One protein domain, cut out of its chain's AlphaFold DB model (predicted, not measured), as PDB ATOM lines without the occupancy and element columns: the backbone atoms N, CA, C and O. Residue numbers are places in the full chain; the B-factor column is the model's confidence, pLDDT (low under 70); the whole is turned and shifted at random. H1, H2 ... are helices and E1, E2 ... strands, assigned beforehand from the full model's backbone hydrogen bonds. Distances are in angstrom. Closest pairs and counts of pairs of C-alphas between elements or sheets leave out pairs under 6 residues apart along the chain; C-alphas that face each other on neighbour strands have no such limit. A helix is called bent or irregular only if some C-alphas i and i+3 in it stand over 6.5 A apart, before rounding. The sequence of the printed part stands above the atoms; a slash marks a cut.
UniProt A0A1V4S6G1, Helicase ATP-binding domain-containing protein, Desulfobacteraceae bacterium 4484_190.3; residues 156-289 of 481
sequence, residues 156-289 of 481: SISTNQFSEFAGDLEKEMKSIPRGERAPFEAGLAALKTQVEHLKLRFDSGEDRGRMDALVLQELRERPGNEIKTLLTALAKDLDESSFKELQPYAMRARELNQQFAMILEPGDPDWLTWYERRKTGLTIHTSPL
ATOM      1  N   SER A 156       4.582 -24.501 -36.193       91.06
ATOM      2  CA  SER A 156       3.494 -25.468 -36.085       91.06
ATOM      3  C   SER A 156       2.639 -25.460 -37.335       91.06
ATOM      4  O   SER A 156       2.483 -24.430 -37.991       91.06
ATOM      5  N   ILE A 157       2.085 -26.623 -37.660       92.81
ATOM      6  CA  ILE A 157       1.177 -26.780 -38.785       92.81
ATOM      7  C   ILE A 157       0.058 -27.746 -38.434       92.81
ATOM      8  O   ILE A 157       0.278 -28.791 -37.823       92.81
ATOM      9  N   SER A 158      -1.158 -27.392 -38.826       93.94
ATOM     10  CA  SER A 158      -2.355 -28.179 -38.561       93.94
ATOM     11  C   SER A 158      -3.001 -28.679 -39.844       93.94
ATOM     12  O   SER A 158      -3.017 -28.003 -40.874       93.94
ATOM     13  N   THR A 159      -3.642 -29.844 -39.767       94.38
ATOM     14  CA  THR A 159      -4.482 -30.378 -40.852       94.38
ATOM     15  C   THR A 159      -5.635 -29.436 -41.209       94.38
ATOM     16  O   THR A 159      -6.094 -29.407 -42.353       94.38
ATOM     17  N   ASN A 160      -6.080 -28.623 -40.246       91.50
ATOM     18  CA  ASN A 160      -7.120 -27.621 -40.454       91.50
ATOM     19  C   ASN A 160      -6.634 -26.481 -41.353       91.50
ATOM     20  O   ASN A 160      -7.383 -26.087 -42.232       91.50
ATOM     21  N   GLN A 161      -5.382 -26.024 -41.231       91.75
ATOM     22  CA  GLN A 161      -4.838 -24.986 -42.121       91.75
ATOM     23  C   GLN A 161      -4.831 -25.425 -43.592       91.75
ATOM     24  O   GLN A 161      -5.186 -24.636 -44.467       91.75
ATOM     25  N   PHE A 162      -4.486 -26.686 -43.878       94.62
ATOM     26  CA  PHE A 162      -4.590 -27.230 -45.238       94.62
ATOM     27  C   PHE A 162      -6.045 -27.317 -45.714       94.62
ATOM     28  O   PHE A 162      -6.340 -27.011 -46.868       94.62
ATOM     29  N   SER A 163      -6.955 -27.717 -44.823       91.56
ATOM     30  CA  SER A 163      -8.387 -27.834 -45.124       91.56
ATOM     31  C   SER A 163      -9.034 -26.468 -45.381       91.56
ATOM     32  O   SER A 163      -9.811 -26.334 -46.322       91.56
ATOM     33  N   GLU A 164      -8.681 -25.452 -44.590       90.25
ATOM     34  CA  GLU A 164      -9.087 -24.053 -44.763       90.25
ATOM     35  C   GLU A 164      -8.557 -23.493 -46.081       90.25
ATOM     36  O   GLU A 164      -9.328 -22.947 -46.863       90.25
ATOM     37  N   PHE A 165      -7.269 -23.694 -46.382       93.44
ATOM     38  CA  PHE A 165      -6.691 -23.302 -47.669       93.44
ATOM     39  C   PHE A 165      -7.447 -23.924 -48.848       93.44
ATOM     40  O   PHE A 165      -7.825 -23.217 -49.781       93.44
ATOM     41  N   ALA A 166      -7.713 -25.231 -48.785       93.62
ATOM     42  CA  ALA A 166      -8.438 -25.924 -49.839       93.62
ATOM     43  C   ALA A 166      -9.891 -25.433 -49.965       93.62
ATOM     44  O   ALA A 166     -10.368 -25.237 -51.078       93.62
ATOM     45  N   GLY A 167     -10.586 -25.205 -48.844       90.94
ATOM     46  CA  GLY A 167     -11.963 -24.705 -48.831       90.94
ATOM     47  C   GLY A 167     -12.092 -23.267 -49.343       90.94
ATOM     48  O   GLY A 167     -13.010 -22.967 -50.109       90.94
ATOM     49  N   ASP A 168     -11.157 -22.392 -48.973       87.75
ATOM     50  CA  ASP A 168     -11.122 -21.007 -49.445       87.75
ATOM     51  C   ASP A 168     -10.831 -20.944 -50.948       87.75
ATOM     52  O   ASP A 168     -11.491 -20.193 -51.667       87.75
ATOM     53  N   LEU A 169      -9.893 -21.763 -51.439       90.75
ATOM     54  CA  LEU A 169      -9.590 -21.844 -52.866       90.75
ATOM     55  C   LEU A 169     -10.775 -22.430 -53.654       90.75
ATOM     56  O   LEU A 169     -11.155 -21.890 -54.689       90.75
ATOM     57  N   GLU A 170     -11.431 -23.478 -53.146       91.81
ATOM     58  CA  GLU A 170     -12.658 -24.030 -53.745       91.81
ATOM     59  C   GLU A 170     -13.786 -23.008 -53.841       91.81
ATOM     60  O   GLU A 170     -14.544 -23.014 -54.813       91.81
ATOM     61  N   LYS A 171     -13.923 -22.137 -52.838       88.69
ATOM     62  CA  LYS A 171     -14.923 -21.069 -52.841       88.69
ATOM     63  C   LYS A 171     -14.622 -20.040 -53.926       88.69
ATOM     64  O   LYS A 171     -15.549 -19.681 -54.652       88.69
ATOM     65  N   GLU A 172     -13.365 -19.625 -54.059       86.69
ATOM     66  CA  GLU A 172     -12.947 -18.648 -55.067       86.69
ATOM     67  C   GLU A 172     -13.102 -19.206 -56.489       86.69
ATOM     68  O   GLU A 172     -13.675 -18.558 -57.359       86.69
ATOM     69  N   MET A 173     -12.747 -20.476 -56.708       88.31
ATOM     70  CA  MET A 173     -12.884 -21.149 -58.008       88.31
ATOM     71  C   MET A 173     -14.332 -21.316 -58.500       88.31
ATOM     72  O   MET A 173     -14.552 -21.679 -59.659       88.31
ATOM     73  N   LYS A 174     -15.356 -21.060 -57.670       87.06
ATOM     74  CA  LYS A 174     -16.762 -21.109 -58.118       87.06
ATOM     75  C   LYS A 174     -17.080 -20.049 -59.171       87.06
ATOM     76  O   LYS A 174     -18.011 -20.263 -59.945       87.06
ATOM     77  N   SER A 175     -16.330 -18.947 -59.201       83.56
ATOM     78  CA  SER A 175     -16.459 -17.883 -60.205       83.56
ATOM     79  C   SER A 175     -15.811 -18.242 -61.553       83.56
ATOM     80  O   SER A 175     -16.071 -17.572 -62.551       83.56
ATOM     81  N   ILE A 176     -15.017 -19.320 -61.602       86.38
ATOM     82  CA  ILE A 176     -14.194 -19.718 -62.751       86.38
ATOM     83  C   ILE A 176     -14.909 -20.786 -63.603       86.38
ATOM     84  O   ILE A 176     -15.546 -21.697 -63.050       86.38
ATOM     85  N   PRO A 177     -14.800 -20.735 -64.948       86.94
ATOM     86  CA  PRO A 177     -15.341 -21.761 -65.836       86.94
ATOM     87  C   PRO A 177     -14.834 -23.174 -65.512       86.94
ATOM     88  O   PRO A 177     -13.660 -23.403 -65.227       86.94
ATOM     89  N   ARG A 178     -15.725 -24.167 -65.623       82.62
ATOM     90  CA  ARG A 178     -15.458 -25.553 -65.195       82.62
ATOM     91  C   ARG A 178     -14.247 -26.207 -65.880       82.62
ATOM     92  O   ARG A 178     -13.571 -27.014 -65.254       82.62
ATOM     93  N   GLY A 179     -13.982 -25.882 -67.147       81.44
ATOM     94  CA  GLY A 179     -12.845 -26.440 -67.893       81.44
ATOM     95  C   GLY A 179     -11.489 -25.937 -67.395       81.44
ATOM     96  O   GLY A 179     -10.530 -26.699 -67.368       81.44
ATOM     97  N   GLU A 180     -11.430 -24.683 -66.944       83.44
ATOM     98  CA  GLU A 180     -10.197 -24.036 -66.484       83.44
ATOM     99  C   GLU A 180      -9.897 -24.346 -65.014       83.44
ATOM    100  O   GLU A 180      -8.740 -24.334 -64.605       83.44
ATOM    101  N   ARG A 181     -10.917 -24.698 -64.218       87.94
ATOM    102  CA  ARG A 181     -10.726 -25.063 -62.806       87.94
ATOM    103  C   ARG A 181     -10.390 -26.543 -62.547       87.94
ATOM    104  O   ARG A 181      -9.989 -26.884 -61.439       87.94
ATOM    105  N   ALA A 182     -10.540 -27.427 -63.538       86.56
ATOM    106  CA  ALA A 182     -10.353 -28.876 -63.366       86.56
ATOM    107  C   ALA A 182      -8.945 -29.298 -62.870       86.56
ATOM    108  O   ALA A 182      -8.876 -30.179 -62.007       86.56
ATOM    109  N   PRO A 183      -7.828 -28.692 -63.333       85.06
ATOM    110  CA  PRO A 183      -6.493 -29.011 -62.813       85.06
ATOM    111  C   PRO A 183      -6.345 -28.685 -61.319       85.06
ATOM    112  O   PRO A 183      -5.835 -29.498 -60.549       85.06
ATOM    113  N   PHE A 184      -6.873 -27.534 -60.893       89.12
ATOM    114  CA  PHE A 184      -6.857 -27.112 -59.493       89.12
ATOM    115  C   PHE A 184      -7.730 -28.013 -58.612       89.12
ATOM    116  O   PHE A 184      -7.302 -28.409 -57.528       89.12
ATOM    117  N   GLU A 185      -8.926 -28.392 -59.081       91.00
ATOM    118  CA  GLU A 185      -9.811 -29.334 -58.377       91.00
ATOM    119  C   GLU A 185      -9.118 -30.691 -58.152       91.00
ATOM    120  O   GLU A 185      -9.180 -31.242 -57.050       91.00
ATOM    121  N   ALA A 186      -8.405 -31.211 -59.159       91.56
ATOM    122  CA  ALA A 186      -7.651 -32.458 -59.038       91.56
ATOM    123  C   ALA A 186      -6.490 -32.342 -58.033       91.56
ATOM    124  O   ALA A 186      -6.331 -33.214 -57.173       91.56
ATOM    125  N   GLY A 187      -5.715 -31.252 -58.096       93.25
ATOM    126  CA  GLY A 187      -4.626 -30.985 -57.152       93.25
ATOM    127  C   GLY A 187      -5.114 -30.841 -55.707       93.25
ATOM    128  O   GLY A 187      -4.522 -31.415 -54.792       93.25
ATOM    129  N   LEU A 188      -6.238 -30.149 -55.491       95.00
ATOM    130  CA  LEU A 188      -6.857 -30.007 -54.170       95.00
ATOM    131  C   LEU A 188      -7.417 -31.323 -53.629       95.00
ATOM    132  O   LEU A 188      -7.245 -31.612 -52.446       95.00
ATOM    133  N   ALA A 189      -8.058 -32.138 -54.469       95.12
ATOM    134  CA  ALA A 189      -8.551 -33.452 -54.058       95.12
ATOM    135  C   ALA A 189      -7.396 -34.377 -53.631       95.12
ATOM    136  O   ALA A 189      -7.480 -35.048 -52.595       95.12
ATOM    137  N   ALA A 190      -6.289 -34.359 -54.382       95.94
ATOM    138  CA  ALA A 190      -5.074 -35.083 -54.026       95.94
ATOM    139  C   ALA A 190      -4.475 -34.563 -52.708       95.94
ATOM    140  O   ALA A 190      -4.155 -35.362 -51.830       95.94
ATOM    141  N   LEU A 191      -4.400 -33.239 -52.521       96.69
ATOM    142  CA  LEU A 191      -3.908 -32.631 -51.281       96.69
ATOM    143  C   LEU A 191      -4.750 -33.059 -50.072       96.69
ATOM    144  O   LEU A 191      -4.197 -33.527 -49.081       96.69
ATOM    145  N   LYS A 192      -6.083 -32.962 -50.169       96.19
ATOM    146  CA  LYS A 192      -7.012 -33.394 -49.110       96.19
ATOM    147  C   LYS A 192      -6.818 -34.866 -48.747       96.19
ATOM    148  O   LYS A 192      -6.783 -35.202 -47.569       96.19
ATOM    149  N   THR A 193      -6.634 -35.723 -49.750       96.25
ATOM    150  CA  THR A 193      -6.367 -37.156 -49.542       96.25
ATOM    151  C   THR A 193      -5.087 -37.373 -48.737       96.25
ATOM    152  O   THR A 193      -5.089 -38.115 -47.758       96.25
ATOM    153  N   GLN A 194      -4.005 -36.682 -49.095       95.75
ATOM    154  CA  GLN A 194      -2.728 -36.830 -48.395       95.75
ATOM    155  C   GLN A 194      -2.741 -36.246 -46.980       95.75
ATOM    156  O   GLN A 194      -2.112 -36.796 -46.078       95.75
ATOM    157  N   VAL A 195      -3.495 -35.169 -46.755       94.50
ATOM    158  CA  VAL A 195      -3.718 -34.613 -45.412       94.50
ATOM    159  C   VAL A 195      -4.513 -35.589 -44.536       94.50
ATOM    160  O   VAL A 195      -4.208 -35.731 -43.352       94.50
ATOM    161  N   GLU A 196      -5.478 -36.319 -45.100       93.31
ATOM    162  CA  GLU A 196      -6.188 -37.370 -44.361       93.31
ATOM    163  C   GLU A 196      -5.267 -38.560 -44.056       93.31
ATOM    164  O   GLU A 196      -5.256 -39.051 -42.930       93.31
ATOM    165  N   HIS A 197      -4.411 -38.972 -44.999       92.88
ATOM    166  CA  HIS A 197      -3.379 -39.984 -44.731       92.88
ATOM    167  C   HIS A 197      -2.433 -39.560 -43.599       92.88
ATOM    168  O   HIS A 197      -2.086 -40.379 -42.746       92.88
ATOM    169  N   LEU A 198      -2.051 -38.278 -43.558       92.06
ATOM    170  CA  LEU A 198      -1.231 -37.723 -42.481       92.06
ATOM    171  C   LEU A 198      -1.943 -37.872 -41.136       92.06
ATOM    172  O   LEU A 198      -1.343 -38.349 -40.178       92.06
ATOM    173  N   LYS A 199      -3.228 -37.516 -41.071       90.81
ATOM    174  CA  LYS A 199      -4.046 -37.637 -39.861       90.81
ATOM    175  C   LYS A 199      -4.185 -39.092 -39.399       90.81
ATOM    176  O   LYS A 199      -3.984 -39.374 -38.218       90.81
ATOM    177  N   LEU A 200      -4.467 -40.011 -40.324       89.06
ATOM    178  CA  LEU A 200      -4.644 -41.438 -40.039       89.06
ATOM    179  C   LEU A 200      -3.392 -42.086 -39.434       89.06
ATOM    180  O   LEU A 200      -3.514 -43.005 -38.624       89.06
ATOM    181  N   ARG A 201      -2.188 -41.592 -39.760       87.25
ATOM    182  CA  ARG A 201      -0.931 -42.113 -39.193       87.25
ATOM    183  C   ARG A 201      -0.865 -41.982 -37.670       87.25
ATOM    184  O   ARG A 201      -0.201 -42.792 -37.027       87.25
ATOM    185  N   PHE A 202      -1.568 -41.003 -37.107       87.50
ATOM    186  CA  PHE A 202      -1.599 -40.728 -35.674       87.50
ATOM    187  C   PHE A 202      -2.883 -41.214 -34.999       87.50
ATOM    188  O   PHE A 202      -3.045 -41.014 -33.799       87.50
ATOM    189  N   ASP A 203      -3.803 -41.864 -35.720       81.50
ATOM    190  CA  ASP A 203      -5.144 -42.126 -35.190       81.50
ATOM    191  C   ASP A 203      -5.164 -43.133 -34.021       81.50
ATOM    192  O   ASP A 203      -6.018 -43.072 -33.133       81.50
ATOM    193  N   SER A 204      -4.164 -44.014 -33.970       75.69
ATOM    194  CA  SER A 204      -3.937 -44.968 -32.879       75.69
ATOM    195  C   SER A 204      -3.028 -44.446 -31.754       75.69
ATOM    196  O   SER A 204      -2.800 -45.173 -30.789       75.69
ATOM    197  N   GLY A 205      -2.493 -43.224 -31.871       72.25
ATOM    198  CA  GLY A 205      -1.580 -42.624 -30.893       72.25
ATOM    199  C   GLY A 205      -2.284 -41.986 -29.691       72.25
ATOM    200  O   GLY A 205      -3.510 -41.918 -29.630       72.25
ATOM    201  N   GLU A 206      -1.504 -41.473 -28.741       79.00
ATOM    202  CA  GLU A 206      -2.021 -40.649 -27.640       79.00
ATOM    203  C   GLU A 206      -2.539 -39.292 -28.155       79.00
ATOM    204  O   GLU A 206      -2.265 -38.896 -29.289       79.00
ATOM    205  N   ASP A 207      -3.287 -38.550 -27.328       83.56
ATOM    206  CA  ASP A 207      -3.760 -37.205 -27.697       83.56
ATOM    207  C   ASP A 207      -2.594 -36.225 -27.924       83.56
ATOM    208  O   ASP A 207      -2.707 -35.297 -28.722       83.56
ATOM    209  N   ARG A 208      -1.458 -36.424 -27.251       86.88
ATOM    210  CA  ARG A 208      -0.210 -35.687 -27.474       86.88
ATOM    211  C   ARG A 208       0.963 -36.653 -27.412       86.88
ATOM    212  O   ARG A 208       0.990 -37.497 -26.528       86.88
ATOM    213  N   GLY A 209       1.942 -36.510 -28.302       87.00
ATOM    214  CA  GLY A 209       3.100 -37.406 -28.316       87.00
ATOM    215  C   GLY A 209       4.324 -36.812 -29.002       87.00
ATOM    216  O   GLY A 209       4.212 -35.924 -29.845       87.00
ATOM    217  N   ARG A 210       5.512 -37.299 -28.634       88.12
ATOM    218  CA  ARG A 210       6.761 -36.953 -29.329       88.12
ATOM    219  C   ARG A 210       6.860 -37.680 -30.662       88.12
ATOM    220  O   ARG A 210       6.336 -38.781 -30.817       88.12
ATOM    221  N   MET A 211       7.590 -37.077 -31.588       87.56
ATOM    222  CA  MET A 211       7.962 -37.695 -32.852       87.56
ATOM    223  C   MET A 211       9.459 -37.955 -32.830       87.56
ATOM    224  O   MET A 211      10.255 -37.022 -32.757       87.56
ATOM    225  N   ASP A 212       9.839 -39.226 -32.845       83.88
ATOM    226  CA  ASP A 212      11.241 -39.597 -32.975       83.88
ATOM    227  C   ASP A 212      11.726 -39.433 -34.428       83.88
ATOM    228  O   ASP A 212      10.965 -39.121 -35.353       83.88
ATOM    229  N   ALA A 213      13.027 -39.637 -34.631       83.81
ATOM    230  CA  ALA A 213      13.647 -39.516 -35.943       83.81
ATOM    231  C   ALA A 213      13.063 -40.497 -36.978       83.81
ATOM    232  O   ALA A 213      13.020 -40.159 -38.160       83.81
ATOM    233  N   LEU A 214      12.595 -41.677 -36.549       86.25
ATOM    234  CA  LEU A 214      12.014 -42.681 -37.440       86.25
ATOM    235  C   LEU A 214      10.638 -42.227 -37.934       86.25
ATOM    236  O   LEU A 214      10.403 -42.212 -39.138       86.25
ATOM    237  N   VAL A 215       9.762 -41.778 -37.033       87.81
ATOM    238  CA  VAL A 215       8.443 -41.234 -37.391       87.81
ATOM    239  C   VAL A 215       8.594 -40.020 -38.310       87.81
ATOM    240  O   VAL A 215       7.874 -39.898 -39.300       87.81
ATOM    241  N   LEU A 216       9.550 -39.128 -38.026       87.69
ATOM    242  CA  LEU A 216       9.834 -37.982 -38.894       87.69
ATOM    243  C   LEU A 216      10.324 -38.404 -40.280       87.69
ATOM    244  O   LEU A 216       9.904 -37.814 -41.275       87.69
ATOM    245  N   GLN A 217      11.193 -39.413 -40.355       88.31
ATOM    246  CA  GLN A 217      11.665 -39.949 -41.628       88.31
ATOM    247  C   GLN A 217      10.511 -40.547 -42.437       88.31
ATOM    248  O   GLN A 217      10.343 -40.186 -43.602       88.31
ATOM    249  N   GLU A 218       9.691 -41.400 -41.821       90.06
ATOM    250  CA  GLU A 218       8.533 -42.011 -42.475       90.06
ATOM    251  C   GLU A 218       7.579 -40.948 -43.017       90.06
ATOM    252  O   GLU A 218       7.206 -40.999 -44.185       90.06
ATOM    253  N   LEU A 219       7.240 -39.941 -42.205       90.38
ATOM    254  CA  LEU A 219       6.366 -38.851 -42.630       90.38
ATOM    255  C   LEU A 219       6.977 -38.014 -43.738       90.38
ATOM    256  O   LEU A 219       6.249 -37.599 -44.634       90.38
ATOM    257  N   ARG A 220       8.289 -37.764 -43.698       90.31
ATOM    258  CA  ARG A 220       8.989 -37.048 -44.765       90.31
ATOM    259  C   ARG A 220       8.876 -37.799 -46.084       90.31
ATOM    260  O   ARG A 220       8.605 -37.165 -47.099       90.31
ATOM    261  N   GLU A 221       9.054 -39.116 -46.067       90.81
ATOM    262  CA  GLU A 221       8.901 -39.963 -47.249       90.81
ATOM    263  C   GLU A 221       7.444 -39.969 -47.726       90.81
ATOM    264  O   GLU A 221       7.175 -39.590 -48.869       90.81
ATOM    265  N   ARG A 222       6.493 -40.322 -46.846       91.12
ATOM    266  CA  ARG A 222       5.048 -40.279 -47.111       91.12
ATOM    267  C   ARG A 222       4.221 -40.054 -45.835       91.12
ATOM    268  O   ARG A 222       4.442 -40.728 -44.834       91.12
ATOM    269  N   PRO A 223       3.192 -39.189 -45.867       92.56
ATOM    270  CA  PRO A 223       2.679 -38.445 -47.026       92.56
ATOM    271  C   PRO A 223       3.396 -37.104 -47.273       92.56
ATOM    272  O   PRO A 223       3.002 -36.341 -48.153       92.56
ATOM    273  N   GLY A 224       4.444 -36.785 -46.512       93.25
ATOM    274  CA  GLY A 224       5.055 -35.461 -46.466       93.25
ATOM    275  C   GLY A 224       5.583 -34.969 -47.811       93.25
ATOM    276  O   GLY A 224       5.235 -33.872 -48.246       93.25
ATOM    277  N   ASN A 225       6.366 -35.790 -48.514       94.31
ATOM    278  CA  ASN A 225       6.874 -35.441 -49.840       94.31
ATOM    279  C   ASN A 225       5.748 -35.216 -50.869       94.31
ATOM    280  O   ASN A 225       5.850 -34.331 -51.721       94.31
ATOM    281  N   GLU A 226       4.656 -35.978 -50.774       95.94
ATOM    282  CA  GLU A 226       3.503 -35.861 -51.675       95.94
ATOM    283  C   GLU A 226       2.752 -34.547 -51.430       95.94
ATOM    284  O   GLU A 226       2.495 -33.808 -52.378       95.94
ATOM    285  N   ILE A 227       2.505 -34.192 -50.166       96.56
ATOM    286  CA  ILE A 227       1.926 -32.892 -49.787       96.56
ATOM    287  C   ILE A 227       2.807 -31.741 -50.289       96.56
ATOM    288  O   ILE A 227       2.297 -30.815 -50.922       96.56
ATOM    289  N   LYS A 228       4.129 -31.804 -50.069       96.25
ATOM    290  CA  LYS A 228       5.067 -30.762 -50.525       96.25
ATOM    291  C   LYS A 228       5.041 -30.587 -52.044       96.25
ATOM    292  O   LYS A 228       5.015 -29.463 -52.551       96.25
ATOM    293  N   THR A 229       5.027 -31.701 -52.775       96.56
ATOM    294  CA  THR A 229       4.966 -31.705 -54.243       96.56
ATOM    295  C   THR A 229       3.656 -31.096 -54.739       96.56
ATOM    296  O   THR A 229       3.678 -30.236 -55.616       96.56
ATOM    297  N   LEU A 230       2.526 -31.477 -54.134       96.81
ATOM    298  CA  LEU A 230       1.202 -30.959 -54.483       96.81
ATOM    299  C   LEU A 230       1.078 -29.457 -54.216       96.81
ATOM    300  O   LEU A 230       0.591 -28.734 -55.077       96.81
ATOM    301  N   LEU A 231       1.556 -28.965 -53.069       96.81
ATOM    302  CA  LEU A 231       1.545 -27.529 -52.766       96.81
ATOM    303  C   LEU A 231       2.443 -26.733 -53.714       96.81
ATOM    304  O   LEU A 231       2.078 -25.635 -54.122       96.81
ATOM    305  N   THR A 232       3.599 -27.287 -54.087       96.94
ATOM    306  CA  THR A 232       4.513 -26.652 -55.047       96.94
ATOM    307  C   THR A 232       3.881 -26.568 -56.437       96.94
ATOM    308  O   THR A 232       3.947 -25.515 -57.070       96.94
ATOM    309  N   ALA A 233       3.240 -27.648 -56.896       95.94
ATOM    310  CA  ALA A 233       2.518 -27.677 -58.165       95.94
ATOM    311  C   ALA A 233       1.338 -26.692 -58.161       95.94
ATOM    312  O   ALA A 233       1.266 -25.836 -59.036       95.94
ATOM    313  N   LEU A 234       0.496 -26.725 -57.122       95.25
ATOM    314  CA  LEU A 234      -0.618 -25.785 -56.959       95.25
ATOM    315  C   LEU A 234      -0.138 -24.332 -56.946       95.25
ATOM    316  O   LEU A 234      -0.715 -23.500 -57.633       95.25
ATOM    317  N   ALA A 235       0.926 -24.012 -56.203       94.94
ATOM    318  CA  ALA A 235       1.472 -22.657 -56.173       94.94
ATOM    319  C   ALA A 235       1.922 -22.181 -57.561       94.94
ATOM    320  O   ALA A 235       1.699 -21.026 -57.910       94.94
ATOM    321  N   LYS A 236       2.542 -23.065 -58.352       94.81
ATOM    322  CA  LYS A 236       2.956 -22.760 -59.722       94.81
ATOM    323  C   LYS A 236       1.747 -22.520 -60.632       94.81
ATOM    324  O   LYS A 236       1.695 -21.491 -61.297       94.81
ATOM    325  N   ASP A 237       0.774 -23.427 -60.618       92.12
ATOM    326  CA  ASP A 237      -0.424 -23.325 -61.458       92.12
ATOM    327  C   ASP A 237      -1.250 -22.068 -61.114       92.12
ATOM    328  O   ASP A 237      -1.826 -21.431 -61.993       92.12
ATOM    329  N   LEU A 238      -1.296 -21.684 -59.832       91.50
ATOM    330  CA  LEU A 238      -1.992 -20.481 -59.359       91.50
ATOM    331  C   LEU A 238      -1.276 -19.187 -59.777       91.50
ATOM    332  O   LEU A 238      -1.943 -18.200 -60.082       91.50
ATOM    333  N   ASP A 239       0.057 -19.188 -59.816       90.44
ATOM    334  CA  ASP A 239       0.860 -18.064 -60.315       90.44
ATOM    335  C   ASP A 239       0.684 -17.859 -61.829       90.44
ATOM    336  O   ASP A 239       0.562 -16.726 -62.294       90.44
ATOM    337  N   GLU A 240       0.675 -18.959 -62.590       89.81
ATOM    338  CA  GLU A 240       0.526 -18.967 -64.054       89.81
ATOM    339  C   GLU A 240      -0.931 -18.754 -64.507       89.81
ATOM    340  O   GLU A 240      -1.202 -18.596 -65.698       89.81
ATOM    341  N   SER A 241      -1.873 -18.720 -63.561       86.81
ATOM    342  CA  SER A 241      -3.295 -18.544 -63.829       86.81
ATOM    343  C   SER A 241      -3.619 -17.178 -64.438       86.81
ATOM    344  O   SER A 241      -3.168 -16.127 -63.976       86.81
ATOM    345  N   SER A 242      -4.510 -17.188 -65.430       86.88
ATOM    346  CA  SER A 242      -5.114 -15.988 -66.020       86.88
ATOM    347  C   SER A 242      -5.974 -15.195 -65.022       86.88
ATOM    348  O   SER A 242      -6.240 -14.011 -65.241       86.88
ATOM    349  N   PHE A 243      -6.438 -15.845 -63.946       86.88
ATOM    350  CA  PHE A 243      -7.351 -15.285 -62.947       86.88
ATOM    351  C   PHE A 243      -6.564 -14.665 -61.790       86.88
ATOM    352  O   PHE A 243      -6.017 -15.368 -60.938       86.88
ATOM    353  N   LYS A 244      -6.513 -13.330 -61.745       84.62
ATOM    354  CA  LYS A 244      -5.728 -12.577 -60.749       84.62
ATOM    355  C   LYS A 244      -6.192 -12.821 -59.315       84.62
ATOM    356  O   LYS A 244      -5.390 -12.737 -58.390       84.62
ATOM    357  N   GLU A 245      -7.464 -13.148 -59.134       83.62
ATOM    358  CA  GLU A 245      -8.094 -13.472 -57.856       83.62
ATOM    359  C   GLU A 245      -7.488 -14.731 -57.214       83.62
ATOM    360  O   GLU A 245      -7.517 -14.878 -55.993       83.62
ATOM    361  N   LEU A 246      -6.877 -15.612 -58.018       85.81
ATOM    362  CA  LEU A 246      -6.227 -16.834 -57.544       85.81
ATOM    363  C   LEU A 246      -4.768 -16.634 -57.107       85.81
ATOM    364  O   LEU A 246      -4.260 -17.417 -56.305       85.81
ATOM    365  N   GLN A 247      -4.092 -15.581 -57.573       85.44
ATOM    366  CA  GLN A 247      -2.672 -15.349 -57.282       85.44
ATOM    367  C   GLN A 247      -2.343 -15.237 -55.776       85.44
ATOM    368  O   GLN A 247      -1.322 -15.786 -55.356       85.44
ATOM    369  N   PRO A 248      -3.181 -14.623 -54.909       87.56
ATOM    370  CA  PRO A 248      -2.943 -14.626 -53.462       87.56
ATOM    371  C   PRO A 248      -2.840 -16.036 -52.852       87.56
ATOM    372  O   PRO A 248      -2.090 -16.250 -51.897       87.56
ATOM    373  N   TYR A 249      -3.540 -17.021 -53.421       90.81
ATOM    374  CA  TYR A 249      -3.504 -18.408 -52.954       90.81
ATOM    375  C   TYR A 249      -2.192 -19.112 -53.307       90.81
ATOM    376  O   TYR A 249      -1.790 -20.025 -52.586       90.81
ATOM    377  N   ALA A 250      -1.485 -18.668 -54.349       91.31
ATOM    378  CA  ALA A 250      -0.157 -19.181 -54.667       91.31
ATOM    379  C   ALA A 250       0.844 -18.869 -53.548       91.31
ATOM    380  O   ALA A 250       1.616 -19.735 -53.133       91.31
ATOM    381  N   MET A 251       0.796 -17.646 -53.003       89.19
ATOM    382  CA  MET A 251       1.611 -17.267 -51.847       89.19
ATOM    383  C   MET A 251       1.261 -18.121 -50.626       89.19
ATOM    384  O   MET A 251       2.148 -18.716 -50.020       89.19
ATOM    385  N   ARG A 252      -0.035 -18.279 -50.325       91.50
ATOM    386  CA  ARG A 252      -0.496 -19.104 -49.195       91.50
ATOM    387  C   ARG A 252      -0.077 -20.575 -49.331       91.50
ATOM    388  O   ARG A 252       0.316 -21.192 -48.345       91.50
ATOM    389  N   ALA A 253      -0.099 -21.132 -50.544       95.06
ATOM    390  CA  ALA A 253       0.389 -22.486 -50.810       95.06
ATOM    391  C   ALA A 253       1.898 -22.622 -50.534       95.06
ATOM    392  O   ALA A 253       2.325 -23.610 -49.932       95.06
ATOM    393  N   ARG A 254       2.707 -21.621 -50.915       94.56
ATOM    394  CA  ARG A 254       4.150 -21.582 -50.611       94.56
ATOM    395  C   ARG A 254       4.422 -21.481 -49.119       94.56
ATOM    396  O   ARG A 254       5.279 -22.208 -48.630       94.56
ATOM    397  N   GLU A 255       3.693 -20.625 -48.410       92.00
ATOM    398  CA  GLU A 255       3.828 -20.460 -46.959       92.00
ATOM    399  C   GLU A 255       3.524 -21.769 -46.221       92.00
ATOM    400  O   GLU A 255       4.326 -22.204 -45.394       92.00
ATOM    401  N   LEU A 256       2.425 -22.447 -46.577       94.19
ATOM    402  CA  LEU A 256       2.085 -23.762 -46.022       94.19
ATOM    403  C   LEU A 256       3.168 -24.800 -46.324       94.19
ATOM    404  O   LEU A 256       3.568 -25.551 -45.437       94.19
ATOM    405  N   ASN A 257       3.665 -24.836 -47.563       95.19
ATOM    406  CA  ASN A 257       4.721 -25.763 -47.959       95.19
ATOM    407  C   ASN A 257       6.024 -25.510 -47.190       95.19
ATOM    408  O   ASN A 257       6.668 -26.452 -46.736       95.19
ATOM    409  N   GLN A 258       6.401 -24.243 -47.020       92.06
ATOM    410  CA  GLN A 258       7.607 -23.845 -46.304       92.06
ATOM    411  C   GLN A 258       7.513 -24.202 -44.814       92.06
ATOM    412  O   GLN A 258       8.444 -24.798 -44.280       92.06
ATOM    413  N   GLN A 259       6.389 -23.899 -44.158       91.38
ATOM    414  CA  GLN A 259       6.144 -24.278 -42.760       91.38
ATOM    415  C   GLN A 259       6.185 -25.799 -42.579       91.38
ATOM    416  O   GLN A 259       6.852 -26.307 -41.679       91.38
ATOM    417  N   PHE A 260       5.525 -26.539 -43.473       93.44
ATOM    418  CA  PHE A 260       5.519 -27.996 -43.427       93.44
ATOM    419  C   PHE A 260       6.913 -28.589 -43.650       93.44
ATOM    420  O   PHE A 260       7.305 -29.533 -42.968       93.44
ATOM    421  N   ALA A 261       7.686 -28.019 -44.579       91.00
ATOM    422  CA  ALA A 261       9.057 -28.435 -44.835       91.00
ATOM    423  C   ALA A 261       9.951 -28.234 -43.606       91.00
ATOM    424  O   ALA A 261      10.656 -29.172 -43.246       91.00
ATOM    425  N   MET A 262       9.866 -27.082 -42.927       88.12
ATOM    426  CA  MET A 262      10.636 -26.821 -41.703       88.12
ATOM    427  C   MET A 262      10.347 -27.844 -40.598       88.12
ATOM    428  O   MET A 262      11.258 -28.245 -39.887       88.12
ATOM    429  N   ILE A 263       9.096 -28.294 -40.473       89.31
ATOM    430  CA  ILE A 263       8.693 -29.300 -39.477       89.31
ATOM    431  C   ILE A 263       9.209 -30.700 -39.826       89.31
ATOM    432  O   ILE A 263       9.549 -31.479 -38.936       89.31
ATOM    433  N   LEU A 264       9.233 -31.043 -41.117       86.38
ATOM    434  CA  LEU A 264       9.667 -32.359 -41.588       86.38
ATOM    435  C   LEU A 264      11.183 -32.492 -41.716       86.38
ATOM    436  O   LEU A 264      11.686 -33.617 -41.787       86.38
ATOM    437  N   GLU A 265      11.916 -31.389 -41.824       81.50
ATOM    438  CA  GLU A 265      13.374 -31.409 -41.847       81.50
ATOM    439  C   GLU A 265      13.908 -31.824 -40.470       81.50
ATOM    440  O   GLU A 265      13.333 -31.462 -39.445       81.50
ATOM    441  N   PRO A 266      14.951 -32.673 -40.414       62.31
ATOM    442  CA  PRO A 266      15.477 -33.112 -39.137       62.31
ATOM    443  C   PRO A 266      16.059 -31.880 -38.450       62.31
ATOM    444  O   PRO A 266      16.983 -31.258 -38.974       62.31
ATOM    445  N   GLY A 267      15.465 -31.518 -37.317       60.72
ATOM    446  CA  GLY A 267      15.930 -30.400 -36.519       60.72
ATOM    447  C   GLY A 267      17.355 -30.618 -36.023       60.72
ATOM    448  O   GLY A 267      17.851 -31.744 -35.914       60.72
ATOM    449  N   ASP A 268      17.992 -29.500 -35.699       67.88
ATOM    450  CA  ASP A 268      19.093 -29.431 -34.743       67.88
ATOM    451  C   ASP A 268      18.768 -30.323 -33.515       67.88
ATOM    452  O   ASP A 268      17.613 -30.332 -33.080       67.88
ATOM    453  N   PRO A 269      19.722 -31.111 -32.974       68.94
ATOM    454  CA  PRO A 269      19.492 -31.975 -31.813       68.94
ATOM    455  C   PRO A 269      18.849 -31.271 -30.607       68.94
ATOM    456  O   PRO A 269      18.228 -31.937 -29.778       68.94
ATOM    457  N   ASP A 270      18.975 -29.946 -30.512       79.06
ATOM    458  CA  ASP A 270      18.326 -29.129 -29.486       79.06
ATOM    459  C   ASP A 270      16.866 -28.745 -29.822       79.06
ATOM    460  O   ASP A 270      16.282 -27.897 -29.148       79.06
ATOM    461  N   TRP A 271      16.244 -29.354 -30.837       85.94
ATOM    462  CA  TRP A 271      14.829 -29.179 -31.179       85.94
ATOM    463  C   TRP A 271      14.006 -30.423 -30.863       85.94
ATOM    464  O   TRP A 271      14.439 -31.565 -31.010       85.94
ATOM    465  N   LEU A 272      12.765 -30.182 -30.463       87.81
ATOM    466  CA  LEU A 272      11.762 -31.202 -30.244       87.81
ATOM    467  C   LEU A 272      10.679 -31.077 -31.303       87.81
ATOM    468  O   LEU A 272      10.142 -29.991 -31.496       87.81
ATOM    469  N   THR A 273      10.288 -32.203 -31.892       90.25
ATOM    470  CA  THR A 273       9.074 -32.287 -32.707       90.25
ATOM    471  C   THR A 273       8.046 -33.174 -32.012       90.25
ATOM    472  O   THR A 273       8.354 -34.267 -31.530       90.25
ATOM    473  N   TRP A 274       6.812 -32.689 -31.920       90.62
ATOM    474  CA  TRP A 274       5.703 -33.375 -31.264       90.62
ATOM    475  C   TRP A 274       4.386 -33.099 -31.981       90.62
ATOM    476  O   TRP A 274       4.292 -32.220 -32.835       90.62
ATOM    477  N   TYR A 275       3.354 -33.858 -31.632       91.50
ATOM    478  CA  TYR A 275       2.023 -33.701 -32.196       91.50
ATOM    479  C   TYR A 275       0.957 -33.550 -31.110       91.50
ATOM    480  O   TYR A 275       1.094 -34.071 -30.004       91.50
ATOM    481  N   GLU A 276      -0.119 -32.846 -31.454       91.12
ATOM    482  CA  GLU A 276      -1.369 -32.757 -30.705       91.12
ATOM    483  C   GLU A 276      -2.532 -33.190 -31.609       91.12
ATOM    484  O   GLU A 276      -2.768 -32.621 -32.679       91.12
ATOM    485  N   ARG A 277      -3.298 -34.181 -31.157       88.88
ATOM    486  CA  ARG A 277      -4.553 -34.613 -31.762       88.88
ATOM    487  C   ARG A 277      -5.723 -33.921 -31.086       88.88
ATOM    488  O   ARG A 277      -5.834 -33.837 -29.866       88.88
ATOM    489  N   ARG A 278      -6.659 -33.473 -31.909       82.56
ATOM    490  CA  ARG A 278      -7.985 -33.011 -31.497       82.56
ATOM    491  C   ARG A 278      -9.031 -33.823 -32.248       82.56
ATOM    492  O   ARG A 278      -8.730 -34.467 -33.249       82.56
ATOM    493  N   LYS A 279     -10.293 -33.744 -31.814       75.69
ATOM    494  CA  LYS A 279     -11.414 -34.497 -32.419       75.69
ATOM    495  C   LYS A 279     -11.474 -34.409 -33.949       75.69
ATOM    496  O   LYS A 279     -11.878 -35.368 -34.595       75.69
ATOM    497  N   THR A 280     -11.117 -33.260 -34.523       78.19
ATOM    498  CA  THR A 280     -11.252 -32.992 -35.961       78.19
ATOM    499  C   THR A 280      -9.931 -32.749 -36.685       78.19
ATOM    500  O   THR A 280      -9.954 -32.637 -37.905       78.19
ATOM    501  N   GLY A 281      -8.784 -32.737 -35.999       87.06
ATOM    502  CA  GLY A 281      -7.520 -32.384 -36.642       87.06
ATOM    503  C   GLY A 281      -6.277 -32.797 -35.867       87.06
ATOM    504  O   GLY A 281      -6.340 -33.144 -34.690       87.06
ATOM    505  N   LEU A 282      -5.148 -32.744 -36.560       92.81
ATOM    506  CA  LEU A 282      -3.810 -32.992 -36.043       92.81
ATOM    507  C   LEU A 282      -3.003 -31.701 -36.185       92.81
ATOM    508  O   LEU A 282      -3.054 -31.067 -37.238       92.81
ATOM    509  N   THR A 283      -2.259 -31.333 -35.148       93.44
ATOM    510  CA  THR A 283      -1.264 -30.257 -35.199       93.44
ATOM    511  C   THR A 283       0.102 -30.847 -34.902       93.44
ATOM    512  O   THR A 283       0.253 -31.581 -33.930       93.44
ATOM    513  N   ILE A 284       1.082 -30.557 -35.749       93.06
ATOM    514  CA  ILE A 284       2.478 -30.934 -35.544       93.06
ATOM    515  C   ILE A 284       3.239 -29.665 -35.187       93.06
ATOM    516  O   ILE A 284       3.069 -28.636 -35.840       93.06
ATOM    517  N   HIS A 285       4.059 -29.747 -34.151       91.12
ATOM    518  CA  HIS A 285       4.843 -28.656 -33.601       91.12
ATOM    519  C   HIS A 285       6.315 -29.035 -33.636       91.12
ATOM    520  O   HIS A 285       6.663 -30.177 -33.341       91.12
ATOM    521  N   THR A 286       7.175 -28.074 -33.939       90.25
ATOM    522  CA  THR A 286       8.613 -28.184 -33.727       90.25
ATOM    523  C   THR A 286       9.106 -26.941 -33.000       90.25
ATOM    524  O   THR A 286       8.768 -25.827 -33.392       90.25
ATOM    525  N   SER A 287       9.865 -27.096 -31.920       88.88
ATOM    526  CA  SER A 287      10.406 -25.963 -31.163       88.88
ATOM    527  C   SER A 287      11.784 -26.272 -30.594       88.88
ATOM    528  O   SER A 287      12.102 -27.436 -30.341       88.88
ATOM    529  N   PRO A 288      12.594 -25.243 -30.308       86.50
ATOM    530  CA  PRO A 288      13.808 -25.430 -29.526       86.50
ATOM    531  C   PRO A 288      13.482 -25.898 -28.096       86.50
ATOM    532  O   PRO A 288      12.492 -25.470 -27.497       86.50
ATOM    533  N   LEU A 289      14.338 -26.754 -27.540       84.12
ATOM    534  CA  LEU A 289      14.325 -27.162 -26.131       84.12
ATOM    535  C   LEU A 289      14.874 -26.069 -25.212       84.12
ATOM    536  O   LEU A 289      14.470 -25.989 -24.052       84.12
TER     537      LEU A 289
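This is residues 156 to 289 of the 481 residues of the protein "Helicase ATP-binding domain-containing protein" of Desulfobacteraceae bacterium 4484_190.3 (UniProt A0A1V4S6G1). An up-and-down bundle of four helices, H1, H2, H3b and H4, each running against the one before it, makes the long axis, and a small sheet of four strands caps one end. H3 is bent, and its first arm, H3a, lies at the sheet's end of the bundle. The 134 printed residues have four named helices and four named strands, in the order E1 H1 H2 E2 H3 H4 E3 E4. The sheet runs E1 E4 E3 E2, all antiparallel, and the class is mixed, helices and strands. The whole is compact, with a radius of gyration of the C-alphas of 15.7 A, yet elongated, spanning 47 by 29 by 20 A.

E1, residues 156 to 158, is an edge strand beside E4, residues 281 to 288; N 157 and O 284 are 2.9 A apart, within hydrogen-bond range. H1, residues 159 to 175, only grazes the sheet. H1 and H2, residues 178 to 200, form a helical hairpin and touch at a shallow tilt of 12 degrees, the closest C-alphas being those of Ala 166 and Leu 188, 6.2 A apart. E2, residues 208 to 210, is the other edge strand, beside E3, residues 271 to 278, with N 275 and O 209 2.9 A apart. E3 and E4 form a hairpin, with N 276 and O 283 2.8 A apart. H3, residues 213 to 239, was assigned as one helix by its hydrogen bonds but is bent, C-alphas 220 and 223 being 6.8 A apart; its arms are H3a, residues 213 to 220, and H3b, residues 223 to 239. H2 touches H3b, with the C-alphas of Gln 194 and Pro 223 closest at 5.8 A. H3b and H4, residues 244 to 264, form a helical hairpin at a shallow tilt of 24 degrees, with the C-alphas of Ala 235 and Ala 250 closest at 4.1 A. H4 is on the sheet at a height over the sheet of 9.0 A; H2 and H4 on one face make two layers, a sheet with helices on one side. Every O i to N i+4 pair is within hydrogen-bond range in H3a and H3b, against 11 of 13 in H1, 16 of 19 in H2 and 13 of 17 in H4.

E1 begins at C-alpha 156 (3.494, -25.468, -36.085). H1 measures 26.0 A, H2 31.7 A, H3b 24.4 A and H4 31.6 A. E3 measures 23.1 A and E4 23.5 A, ending at C-alpha 288 (13.808, -25.430, -29.526).

The C-alphas farthest apart, Pro 177 and Asp 270, are 50.1 A apart. The printed part has no cut and no long link. Residues 266 to 269 have pLDDT under 70.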